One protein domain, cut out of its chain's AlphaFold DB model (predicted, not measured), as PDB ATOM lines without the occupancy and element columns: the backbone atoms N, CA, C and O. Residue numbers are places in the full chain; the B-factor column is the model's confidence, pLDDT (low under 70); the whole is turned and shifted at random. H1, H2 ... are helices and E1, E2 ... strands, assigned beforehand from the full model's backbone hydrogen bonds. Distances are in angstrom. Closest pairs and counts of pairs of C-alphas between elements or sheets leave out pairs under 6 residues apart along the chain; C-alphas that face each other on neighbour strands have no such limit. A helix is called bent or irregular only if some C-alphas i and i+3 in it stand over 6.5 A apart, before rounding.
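Overview. This is residues 100 to 184 of the 184 residues of an uncharacterized protein of Cryobacterium zongtaii (UniProt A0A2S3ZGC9). Two small antiparallel sheets follow one another along the longest axis, a twisted one of four strands, E1 to E4, and a smaller one of three, E5 to E7, loosely joined. The short helix H1 sits at one end of the four-stranded sheet, and the short helix H2 and a long loop, residues 158 to 169, make the far end beyond the three-stranded one. The printed part has 85 residues with seven named strands and two named helices, in the order E1 E2 E3 H1 E4 E5 H2 E6 E7; the sheets run E1 - E2 - E3 - E4 and E5 - E6 - E7, and the class is mixed, helices and strands. It is loose, with a radius of gyration of the C-alphas of 14.8 A and spans of 41 by 31 by 20 A.

Arrangement. E1, residues 105 to 108, E2, residues 111 to 116, and E3, residues 119 to 123, form a meander, each strand the antiparallel neighbour of the one before. E1 and E2 are a hairpin, with N 106 and O 113 2.8 A apart; E2 and E3 are another, with N 114 and O 121 at 2.8 A. E4, residues 135 to 139, is the antiparallel neighbour of E3, with N 122 and O 136 at 2.8 A. This sheet is only just strongly twisted, its C-alphas up to 4.4 A off the best plane. H1, residues 125 to 131, only grazes it, with residues 125 to 128; the closest C-alphas of H1 and E2 are those of Pro 125 and Gly 111, 6.4 A apart. In the second sheet E6, residues 170 to 174, is the inner strand. E5, residues 147 to 150, is its antiparallel neighbour, with N 149 and O 172 at 2.9 A. E6 and E7, residues 181 to 183, are a hairpin, with N 173 and O 182 at 2.9 A. E4 and E6 are near each other, while E4 and E5 are only just apart, closest 8.2 A. H2, residues 153 to 157, is not on either sheet. In H1 every O i to N i+4 pair is within hydrogen-bond range; in H2 0 of 1 is, and 1 of 2 O i to N i+3 pairs.

Along the chain. E1 begins at C-alpha 105, (-4.674, 1.600, 77.614). E2 spans 16.8 A, E3 13.3 A, E4 13.6 A and E6 10.9 A. H2 is only just irregular, with C-alphas 153 and 156 6.7 A apart. E7 ends at C-alpha 183, (-5.822, -13.707, 92.231).

Size, cuts and confidence. The two C-alphas farthest apart, those of Gly 100 and Trp 161, are 43.0 A apart. The printed part has no cut and ends at Leu 184, the chain's last residue. The link from H2 to E6, 12 residues, is long. Residues 151 to 168 have pLDDT under 70; the mean of the printed part is 82.1.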
ATOM      1  N   GLY A 100     -12.855   2.053  76.752       86.50
ATOM      2  CA  GLY A 100     -11.972   0.973  76.311       86.50
ATOM      3  C   GLY A 100     -12.439  -0.426  76.729       86.50
ATOM      4  O   GLY A 100     -13.255  -0.610  77.634       86.50
ATOM      5  N   GLY A 101     -11.946  -1.425  76.007       86.12
ATOM      6  CA  GLY A 101     -12.123  -2.837  76.303       86.12
ATOM      7  C   GLY A 101     -11.109  -3.370  77.325       86.12
ATOM      8  O   GLY A 101     -10.282  -2.632  77.864       86.12
ATOM      9  N   PRO A 102     -11.162  -4.680  77.618       85.75
ATOM     10  CA  PRO A 102     -10.196  -5.321  78.503       85.75
ATOM     11  C   PRO A 102      -8.764  -5.155  77.981       85.75
ATOM     12  O   PRO A 102      -8.483  -5.526  76.848       85.75
ATOM     13  N   GLN A 103      -7.864  -4.676  78.843       85.38
ATOM     14  CA  GLN A 103      -6.454  -4.372  78.556       85.38
ATOM     15  C   GLN A 103      -6.206  -3.164  77.637       85.38
ATOM     16  O   GLN A 103      -5.048  -2.875  77.333       85.38
ATOM     17  N   ASP A 104      -7.239  -2.408  77.255       87.56
ATOM     18  CA  ASP A 104      -7.027  -1.177  76.497       87.56
ATOM     19  C   ASP A 104      -6.420  -0.103  77.400       87.56
ATOM     20  O   ASP A 104      -6.973   0.251  78.446       87.56
ATOM     21  N   GLN A 105      -5.276   0.437  76.977       90.62
ATOM     22  CA  GLN A 105      -4.674   1.600  77.614       90.62
ATOM     23  C   GLN A 105      -5.325   2.878  77.088       90.62
ATOM     24  O   GLN A 105      -5.091   3.300  75.953       90.62
ATOM     25  N   VAL A 106      -6.080   3.542  77.955       91.44
ATOM     26  CA  VAL A 106      -6.751   4.806  77.666       91.44
ATOM     27  C   VAL A 106      -5.939   5.965  78.236       91.44
ATOM     28  O   VAL A 106      -5.601   5.994  79.419       91.44
ATOM     29  N   LYS A 107      -5.599   6.932  77.382       89.81
ATOM     30  CA  LYS A 107      -4.843   8.136  77.756       89.81
ATOM     31  C   LYS A 107      -5.779   9.201  78.326       89.81
ATOM     32  O   LYS A 107      -6.900   9.361  77.855       89.81
ATOM     33  N   THR A 108      -5.287   9.949  79.304       91.00
ATOM     34  CA  THR A 108      -5.973  11.083  79.933       91.00
ATOM     35  C   THR A 108      -5.032  12.285  79.996       91.00
ATOM     36  O   THR A 108      -3.839  12.182  79.707       91.00
ATOM     37  N   THR A 109      -5.550  13.441  80.402       88.81
ATOM     38  CA  THR A 109      -4.757  14.671  80.591       88.81
ATOM     39  C   THR A 109      -3.711  14.558  81.701       88.81
ATOM     40  O   THR A 109      -2.690  15.241  81.660       88.81
ATOM     41  N   TRP A 110      -3.946  13.687  82.684       88.12
ATOM     42  CA  TRP A 110      -3.069  13.471  83.835       88.12
ATOM     43  C   TRP A 110      -2.247  12.181  83.741       88.12
ATOM     44  O   TRP A 110      -1.418  11.940  84.609       88.12
ATOM     45  N   GLY A 111      -2.446  11.337  82.726       91.44
ATOM     46  CA  GLY A 111      -1.739  10.064  82.616       91.44
ATOM     47  C   GLY A 111      -2.463   9.054  81.737       91.44
ATOM     48  O   GLY A 111      -2.705   9.295  80.552       91.44
ATOM     49  N   TRP A 112      -2.736   7.877  82.288       92.81
ATOM     50  CA  TRP A 112      -3.499   6.835  81.603       92.81
ATOM     51  C   TRP A 112      -4.145   5.861  82.586       92.81
ATOM     52  O   TRP A 112      -3.784   5.816  83.762       92.81
ATOM     53  N   TYR A 113      -5.080   5.054  82.092       94.88
ATOM     54  CA  TYR A 113      -5.592   3.880  82.793       94.88
ATOM     55  C   TYR A 113      -5.706   2.667  81.860       94.88
ATOM     56  O   TYR A 113      -5.771   2.825  80.644       94.88
ATOM     57  N   ILE A 114      -5.695   1.459  82.427       94.88
ATOM     58  CA  ILE A 114      -5.913   0.184  81.732       94.88
ATOM     59  C   ILE A 114      -7.062  -0.549  82.416       94.88
ATOM     60  O   ILE A 114      -6.992  -0.864  83.609       94.88
ATOM     61  N   VAL A 115      -8.119  -0.856  81.664       92.94
ATOM     62  CA  VAL A 115      -9.310  -1.524  82.205       92.94
ATOM     63  C   VAL A 115      -9.083  -3.035  82.305       92.94
ATOM     64  O   VAL A 115      -8.802  -3.701  81.314       92.94
ATOM     65  N   SER A 116      -9.229  -3.606  83.504       90.81
ATOM     66  CA  SER A 116      -8.982  -5.031  83.788       90.81
ATOM     67  C   SER A 116     -10.002  -5.601  84.778       90.81
ATOM     68  O   SER A 116      -9.738  -5.658  85.975       90.81
ATOM     69  N   SER A 117     -11.180  -6.030  84.317       87.38
ATOM     70  CA  SER A 117     -12.267  -6.468  85.214       87.38
ATOM     71  C   SER A 117     -11.799  -7.472  86.294       87.38
ATOM     72  O   SER A 117     -11.181  -8.479  85.941       87.38
ATOM     73  N   PRO A 118     -12.074  -7.231  87.597       92.75
ATOM     74  CA  PRO A 118     -12.989  -6.222  88.163       92.75
ATOM     75  C   PRO A 118     -12.342  -4.870  88.541       92.75
ATOM     76  O   PRO A 118     -12.983  -4.028  89.180       92.75
ATOM     77  N   PHE A 119     -11.077  -4.660  88.191       94.44
ATOM     78  CA  PHE A 119     -10.280  -3.491  88.551       94.44
ATOM     79  C   PHE A 119      -9.855  -2.687  87.310       94.44
ATOM     80  O   PHE A 119     -10.095  -3.057  86.162       94.44
ATOM     81  N   HIS A 120      -9.230  -1.547  87.520       95.56
ATOM     82  CA  HIS A 120      -8.433  -0.895  86.497       95.56
ATOM     83  C   HIS A 120      -7.168  -0.371  87.150       95.56
ATOM     84  O   HIS A 120      -7.170   0.028  88.319       95.56
ATOM     85  N   GLU A 121      -6.078  -0.404  86.401       95.19
ATOM     86  CA  GLU A 121      -4.870   0.305  86.779       95.19
ATOM     87  C   GLU A 121      -5.000   1.740  86.288       95.19
ATOM     88  O   GLU A 121      -5.387   1.969  85.149       95.19
ATOM     89  N   ARG A 122      -4.666   2.710  87.131       94.94
ATOM     90  CA  ARG A 122      -4.414   4.089  86.720       94.94
ATOM     91  C   ARG A 122      -2.960   4.427  87.002       94.94
ATOM     92  O   ARG A 122      -2.434   4.037  88.043       94.94
ATOM     93  N   TYR A 123      -2.350   5.196  86.118       94.38
ATOM     94  CA  TYR A 123      -0.995   5.695  86.270       94.38
ATOM     95  C   TYR A 123      -0.969   7.214  86.172       94.38
ATOM     96  O   TYR A 123      -1.502   7.798  85.227       94.38
ATOM     97  N   ASP A 124      -0.300   7.834  87.137       91.44
ATOM     98  CA  ASP A 124      -0.046   9.268  87.194       91.44
ATOM     99  C   ASP A 124       1.481   9.521  87.288       91.44
ATOM    100  O   ASP A 124       2.106   9.173  88.295       91.44
ATOM    101  N   PRO A 125       2.111  10.130  86.265       87.19
ATOM    102  CA  PRO A 125       3.540  10.429  86.267       87.19
ATOM    103  C   PRO A 125       3.937  11.499  87.295       87.19
ATOM    104  O   PRO A 125       5.080  11.507  87.753       87.19
ATOM    105  N   ILE A 126       3.026  12.395  87.687       84.81
ATOM    106  CA  ILE A 126       3.276  13.377  88.752       84.81
ATOM    107  C   ILE A 126       3.349  12.640  90.092       84.81
ATOM    108  O   ILE A 126       4.243  12.891  90.905       84.81
ATOM    109  N   ALA A 127       2.450  11.677  90.309       83.94
ATOM    110  CA  ALA A 127       2.504  10.806  91.477       83.94
ATOM    111  C   ALA A 127       3.790   9.965  91.521       83.94
ATOM    112  O   ALA A 127       4.393   9.876  92.591       83.94
ATOM    113  N   GLU A 128       4.237   9.414  90.388       85.12
ATOM    114  CA  GLU A 128       5.521   8.707  90.272       85.12
ATOM    115  C   GLU A 128       6.685   9.605  90.703       85.12
ATOM    116  O   GLU A 128       7.452   9.240  91.590       85.12
ATOM    117  N   TYR A 129       6.763  10.823  90.160       79.69
ATOM    118  CA  TYR A 129       7.826  11.771  90.490       79.69
ATOM    119  C   TYR A 129       7.883  12.118  91.988       79.69
ATOM    120  O   TYR A 129       8.966  12.207  92.566       79.69
ATOM    121  N   HIS A 130       6.729  12.298  92.638       81.62
ATOM    122  CA  HIS A 130       6.678  12.696  94.048       81.62
ATOM    123  C   HIS A 130       6.757  11.535  95.045       81.62
ATOM    124  O   HIS A 130       7.235  11.733  96.163       81.62
ATOM    125  N   ARG A 131       6.244  10.349  94.695       82.50
ATOM    126  CA  ARG A 131       6.063   9.220  95.628       82.50
ATOM    127  C   ARG A 131       6.860   7.969  95.252       82.50
ATOM    128  O   ARG A 131       6.856   7.021  96.032       82.50
ATOM    129  N   GLY A 132       7.518   7.948  94.089       81.12
ATOM    130  CA  GLY A 132       8.198   6.768  93.534       81.12
ATOM    131  C   GLY A 132       7.246   5.635  93.131       81.12
ATOM    132  O   GLY A 132       7.665   4.486  93.043       81.12
ATOM    133  N   SER A 133       5.947   5.941  93.011       81.69
ATOM    134  CA  SER A 133       4.906   5.028  92.538       81.69
ATOM    135  C   SER A 133       3.743   5.833  91.956       81.69
ATOM    136  O   SER A 133       3.006   6.493  92.693       81.69
ATOM    137  N   GLY A 134       3.568   5.761  90.640       84.06
ATOM    138  CA  GLY A 134       2.483   6.392  89.889       84.06
ATOM    139  C   GLY A 134       1.292   5.474  89.642       84.06
ATOM    140  O   GLY A 134       0.190   5.964  89.407       84.06
ATOM    141  N   SER A 135       1.498   4.157  89.727       91.00
ATOM    142  CA  SER A 135       0.462   3.150  89.486       91.00
ATOM    143  C   SER A 135      -0.383   2.862  90.725       91.00
ATOM    144  O   SER A 135       0.130   2.578  91.810       91.00
ATOM    145  N   GLN A 136      -1.702   2.848  90.543       92.50
ATOM    146  CA  GLN A 136      -2.683   2.452  91.547       92.50
ATOM    147  C   GLN A 136      -3.778   1.601  90.901       92.50
ATOM    148  O   GLN A 136      -4.220   1.890  89.798       92.50
ATOM    149  N   HIS A 137      -4.248   0.574  91.610       94.38
ATOM    150  CA  HIS A 137      -5.420  -0.189  91.185       94.38
ATOM    151  C   HIS A 137      -6.678   0.319  91.892       94.38
ATOM    152  O   HIS A 137      -6.665   0.606  93.096       94.38
ATOM    153  N   VAL A 138      -7.760   0.427  91.130       95.62
ATOM    154  CA  VAL A 138      -9.050   0.971  91.559       95.62
ATOM    155  C   VAL A 138     -10.159   0.000  91.158       95.62
ATOM    156  O   VAL A 138     -10.074  -0.674  90.134       95.62
ATOM    157  N   CYS A 139     -11.195  -0.120  91.985       95.75
ATOM    158  CA  CYS A 139     -12.353  -0.952  91.678       95.75
ATOM    159  C   CYS A 139     -13.276  -0.318  90.644       95.75
ATOM    160  O   CYS A 139     -13.731   0.801  90.841       95.75
ATOM    161  N   ASN A 140     -13.635  -1.068  89.598       94.38
ATOM    162  CA  ASN A 140     -14.534  -0.575  88.550       94.38
ATOM    163  C   ASN A 140     -15.965  -0.359  89.063       94.38
ATOM    164  O   ASN A 140     -16.697   0.450  88.509       94.38
ATOM    165  N   ALA A 141     -16.374  -1.087  90.110       93.50
ATOM    166  CA  ALA A 141     -17.741  -1.042  90.624       93.50
ATOM    167  C   ALA A 141     -17.982   0.115  91.605       93.50
ATOM    168  O   ALA A 141     -19.001   0.790  91.522       93.50
ATOM    169  N   CYS A 142     -17.069   0.334  92.556       94.56
ATOM    170  CA  CYS A 142     -17.257   1.330  93.619       94.56
ATOM    171  C   CYS A 142     -16.172   2.407  93.668       94.56
ATOM    172  O   CYS A 142     -16.196   3.232  94.578       94.56
ATOM    173  N   TRP A 143     -15.206   2.376  92.744       95.06
ATOM    174  CA  TRP A 143     -14.138   3.374  92.614       95.06
ATOM    175  C   TRP A 143     -13.229   3.514  93.843       95.06
ATOM    176  O   TRP A 143     -12.381   4.402  93.921       95.06
ATOM    177  N   ALA A 144     -13.339   2.578  94.788       94.31
ATOM    178  CA  ALA A 144     -12.460   2.508  95.938       94.31
ATOM    179  C   ALA A 144     -11.070   1.973  95.538       94.31
ATOM    180  O   ALA A 144     -10.972   1.082  94.680       94.31
ATOM    181  N   PRO A 145      -9.998   2.449  96.197       92.44
ATOM    182  CA  PRO A 145      -8.670   1.866  96.082       92.44
ATOM    183  C   PRO A 145      -8.662   0.363  96.378       92.44
ATOM    184  O   PRO A 145      -9.346  -0.117  97.285       92.44
ATOM    185  N   VAL A 146      -7.840  -0.368  95.633       92.88
ATOM    186  CA  VAL A 146      -7.582  -1.792  95.861       92.88
ATOM    187  C   VAL A 146      -6.510  -1.967  96.934       92.88
ATOM    188  O   VAL A 146      -5.507  -1.252  96.956       92.88
ATOM    189  N   VAL A 147      -6.705  -2.958  97.799       89.88
ATOM    190  CA  VAL A 147      -5.676  -3.465  98.711       89.88
ATOM    191  C   VAL A 147      -5.113  -4.775  98.175       89.88
ATOM    192  O   VAL A 147      -5.826  -5.574  97.567       89.88
ATOM    193  N   TYR A 148      -3.825  -4.996  98.403       86.31
ATOM    194  CA  TYR A 148      -3.157  -6.232  98.016       86.31
ATOM    195  C   TYR A 148      -3.076  -7.177  99.202       86.31
ATOM    196  O   TYR A 148      -2.652  -6.792 100.292       86.31
ATOM    197  N   GLU A 149      -3.456  -8.425  98.969       82.94
ATOM    198  CA  GLU A 149      -3.133  -9.514  99.873       82.94
ATOM    199  C   GLU A 149      -1.751 -10.069  99.519       82.94
ATOM    200  O   GLU A 149      -1.335 -10.066  98.356       82.94
ATOM    201  N   HIS A 150      -1.037 -10.539 100.534       79.94
ATOM    202  CA  HIS A 150       0.237 -11.225 100.378       79.94
ATOM    203  C   HIS A 150       0.084 -12.681 100.806       79.94
ATOM    204  O   HIS A 150      -0.690 -12.991 101.710       79.94
ATOM    205  N   ASN A 151       0.889 -13.561 100.209       69.94
ATOM    206  CA  ASN A 151       0.859 -15.002 100.475       69.94
ATOM    207  C   ASN A 151       1.077 -15.391 101.955       69.94
ATOM    208  O   ASN A 151       0.822 -16.539 102.312       69.94
ATOM    209  N   GLN A 152       1.575 -14.486 102.812       64.81
ATOM    210  CA  GLN A 152       1.825 -14.748 104.233       64.81
ATOM    211  C   GLN A 152       1.478 -13.533 105.127       64.81
ATOM    212  O   GLN A 152       1.902 -12.414 104.818       64.81
ATOM    213  N   PRO A 153       0.803 -13.724 106.284       60.25
ATOM    214  CA  PRO A 153       0.444 -12.646 107.225       60.25
ATOM    215  C   PRO A 153       1.644 -11.880 107.808       60.25
ATOM    216  O   PRO A 153       1.527 -10.731 108.235       60.25
ATOM    217  N   GLU A 154       2.813 -12.518 107.852       56.31
ATOM    218  CA  GLU A 154       4.048 -11.972 108.429       56.31
ATOM    219  C   GLU A 154       4.737 -10.917 107.545       56.31
ATOM    220  O   GLU A 154       5.590 -10.171 108.029       56.31
ATOM    221  N   CYS A 155       4.304 -10.761 106.289       62.44
ATOM    222  CA  CYS A 155       4.864  -9.783 105.353       62.44
ATOM    223  C   CYS A 155       4.652  -8.320 105.782       62.44
ATOM    224  O   CYS A 155       5.469  -7.463 105.451       62.44
ATOM    225  N   HIS A 156       3.627  -8.023 106.592       55.72
ATOM    226  CA  HIS A 156       3.402  -6.679 107.142       55.72
ATOM    227  C   HIS A 156       4.467  -6.246 108.169       55.72
ATOM    228  O   HIS A 156       4.598  -5.055 108.439       55.72
ATOM    229  N   ARG A 157       5.234  -7.188 108.742       52.31
ATOM    230  CA  ARG A 157       6.263  -6.923 109.771       52.31
ATOM    231  C   ARG A 157       7.670  -6.730 109.203       52.31
ATOM    232  O   ARG A 157       8.578  -6.332 109.924       52.31
ATOM    233  N   CYS A 158       7.858  -6.983 107.910       55.22
ATOM    234  CA  CYS A 158       9.172  -6.946 107.271       55.22
ATOM    235  C   CYS A 158       9.745  -5.536 107.053       55.22
ATOM    236  O   CYS A 158      10.918  -5.415 106.713       55.22
ATOM    237  N   ARG A 159       8.962  -4.465 107.260       47.91
ATOM    238  CA  ARG A 159       9.490  -3.089 107.217       47.91
ATOM    239  C   ARG A 159      10.489  -2.819 108.349       47.91
ATOM    240  O   ARG A 159      11.405  -2.026 108.160       47.91
ATOM    241  N   ASP A 160      10.335  -3.506 109.478       49.44
ATOM    242  CA  ASP A 160      11.096  -3.227 110.698       49.44
ATOM    243  C   ASP A 160      12.319  -4.152 110.873       49.44
ATOM    244  O   ASP A 160      13.162  -3.897 111.729       49.44
ATOM    245  N   TRP A 161      12.437  -5.231 110.082       46.41
ATOM    246  CA  TRP A 161      13.485  -6.254 110.226       46.41
ATOM    247  C   TRP A 161      14.001  -6.701 108.846       46.41
ATOM    248  O   TRP A 161      13.292  -7.366 108.093       46.41
ATOM    249  N   SER A 162      15.251  -6.352 108.515       43.38
ATOM    250  CA  SER A 162      15.960  -6.826 107.313       43.38
ATOM    251  C   SER A 162      16.998  -7.897 107.688       43.38
ATOM    252  O   SER A 162      17.704  -7.692 108.680       43.38
ATOM    253  N   PRO A 163      17.144  -9.003 106.922       51.50
ATOM    254  CA  PRO A 163      16.465  -9.310 105.654       51.50
ATOM    255  C   PRO A 163      15.161 -10.119 105.823       51.50
ATOM    256  O   PRO A 163      15.116 -11.129 106.523       51.50
ATOM    257  N   CYS A 164      14.100  -9.705 105.119       58.50
ATOM    258  CA  CYS A 164      12.815 -10.415 105.046       58.50
ATOM    259  C   CYS A 164      12.972 -11.707 104.220       58.50
ATOM    260  O   CYS A 164      12.924 -11.693 102.994       58.50
ATOM    261  N   GLY A 165      13.221 -12.830 104.893       47.69
ATOM    262  CA  GLY A 165      13.590 -14.106 104.269       47.69
ATOM    263  C   GLY A 165      12.448 -14.962 103.703       47.69
ATOM    264  O   GLY A 165      12.635 -16.171 103.585       47.69
ATOM    265  N   ARG A 166      11.261 -14.418 103.391       54.31
ATOM    266  CA  ARG A 166      10.116 -15.214 102.894       54.31
ATOM    267  C   ARG A 166       9.391 -14.545 101.726       54.31
ATOM    268  O   ARG A 166       9.381 -13.327 101.601       54.31
ATOM    269  N   ASN A 167       8.814 -15.377 100.856       59.28
ATOM    270  CA  ASN A 167       8.183 -14.991  99.596       59.28
ATOM    271  C   ASN A 167       6.937 -14.105  99.815       59.28
ATOM    272  O   ASN A 167       5.812 -14.598  99.870       59.28
ATOM    273  N   CYS A 168       7.140 -12.793  99.936       67.19
ATOM    274  CA  CYS A 168       6.080 -11.795 100.094       67.19
ATOM    275  C   CYS A 168       5.469 -11.348  98.758       67.19
ATOM    276  O   CYS A 168       5.130 -10.174  98.583       67.19
ATOM    277  N   THR A 169       5.307 -12.279  97.811       71.62
ATOM    278  CA  THR A 169       4.564 -12.004  96.576       71.62
ATOM    279  C   THR A 169       3.140 -11.581  96.913       71.62
ATOM    280  O   THR A 169       2.522 -12.100  97.851       71.62
ATOM    281  N   ARG A 170       2.624 -10.634  96.129       81.75
ATOM    282  CA  ARG A 170       1.203 -10.294  96.134       81.75
ATOM    283  C   ARG A 170       0.431 -11.507  95.609       81.75
ATOM    284  O   ARG A 170       0.822 -12.065  94.591       81.75
ATOM    285  N   SER A 171      -0.603 -11.920  96.327       84.06
ATOM    286  CA  SER A 171      -1.399 -13.123  96.047       84.06
ATOM    287  C   SER A 171      -2.752 -12.794  95.425       84.06
ATOM    288  O   SER A 171      -3.318 -13.586  94.676       84.06
ATOM    289  N   ALA A 172      -3.296 -11.628  95.768       87.69
ATOM    290  CA  ALA A 172      -4.586 -11.174  95.289       87.69
ATOM    291  C   ALA A 172      -4.718  -9.654  95.380       87.69
ATOM    292  O   ALA A 172      -4.075  -8.988  96.195       87.69
ATOM    293  N   MET A 173      -5.630  -9.127  94.574       90.19
ATOM    294  CA  MET A 173      -6.184  -7.785  94.690       90.19
ATOM    295  C   MET A 173      -7.587  -7.867  95.272       90.19
ATOM    296  O   MET A 173      -8.387  -8.697  94.838       90.19
ATOM    297  N   ILE A 174      -7.892  -7.004  96.237       92.88
ATOM    298  CA  ILE A 174      -9.169  -6.977  96.951       92.88
ATOM    299  C   ILE A 174      -9.696  -5.542  96.991       92.88
ATOM    300  O   ILE A 174      -8.968  -4.608  97.324       92.88
ATOM    301  N   CYS A 175     -10.985  -5.361  96.728       94.25
ATOM    302  CA  CYS A 175     -11.691  -4.130  97.058       94.25
ATOM    303  C   CYS A 175     -12.555  -4.335  98.303       94.25
ATOM    304  O   CYS A 175     -13.510  -5.106  98.279       94.25
ATOM    305  N   LEU A 176     -12.266  -3.594  99.374       91.00
ATOM    306  CA  LEU A 176     -13.018  -3.680 100.633       91.00
ATOM    307  C   LEU A 176     -14.424  -3.062 100.551       91.00
ATOM    308  O   LEU A 176     -15.273  -3.367 101.379       91.00
ATOM    309  N   GLY A 177     -14.679  -2.194  99.566       89.62
ATOM    310  CA  GLY A 177     -15.972  -1.521  99.417       89.62
ATOM    311  C   GLY A 177     -17.075  -2.415  98.843       89.62
ATOM    312  O   GLY A 177     -18.236  -2.256  99.201       89.62
ATOM    313  N   CYS A 178     -16.724  -3.357  97.963       91.94
ATOM    314  CA  CYS A 178     -17.688  -4.260  97.317       91.94
ATOM    315  C   CYS A 178     -17.294  -5.744  97.388       91.94
ATOM    316  O   CYS A 178     -17.965  -6.584  96.794       91.94
ATOM    317  N   ASN A 179     -16.213  -6.075  98.101       89.12
ATOM    318  CA  ASN A 179     -15.647  -7.422  98.233       89.12
ATOM    319  C   ASN A 179     -15.212  -8.083  96.910       89.12
ATOM    320  O   ASN A 179     -15.006  -9.296  96.870       89.12
ATOM    321  N   ALA A 180     -15.029  -7.308  95.833       91.94
ATOM    322  CA  ALA A 180     -14.434  -7.818  94.601       91.94
ATOM    323  C   ALA A 180     -13.000  -8.304  94.862       91.94
ATOM    324  O   ALA A 180     -12.241  -7.659  95.592       91.94
ATOM    325  N   ARG A 181     -12.625  -9.431  94.251       92.25
ATOM    326  CA  ARG A 181     -11.314 -10.061  94.433       92.25
ATOM    327  C   ARG A 181     -10.841 -10.743  93.154       92.25
ATOM    328  O   ARG A 181     -11.632 -11.411  92.496       92.25
ATOM    329  N   VAL A 182      -9.548 -10.634  92.850       90.94
ATOM    330  CA  VAL A 182      -8.882 -11.428  91.805       90.94
ATOM    331  C   VAL A 182      -7.527 -11.927  92.310       90.94
ATOM    332  O   VAL A 182      -6.852 -11.212  93.051       90.94
ATOM    333  N   GLY A 183      -7.159 -13.163  91.965       85.69
ATOM    334  CA  GLY A 183      -5.822 -13.707  92.231       85.69
ATOM    335  C   GLY A 183      -4.776 -13.117  91.280       85.69
ATOM    336  O   GLY A 183      -5.135 -12.713  90.174       85.69
ATOM    337  N   LEU A 184      -3.522 -13.050  91.731       80.25
ATOM    338  CA  LEU A 184      -2.367 -12.540  90.980       80.25
ATOM    339  C   LEU A 184      -1.393 -13.657  90.593       80.25
ATOM    340  O   LEU A 184      -1.257 -14.613  91.390       80.25
TER     341      LEU A 184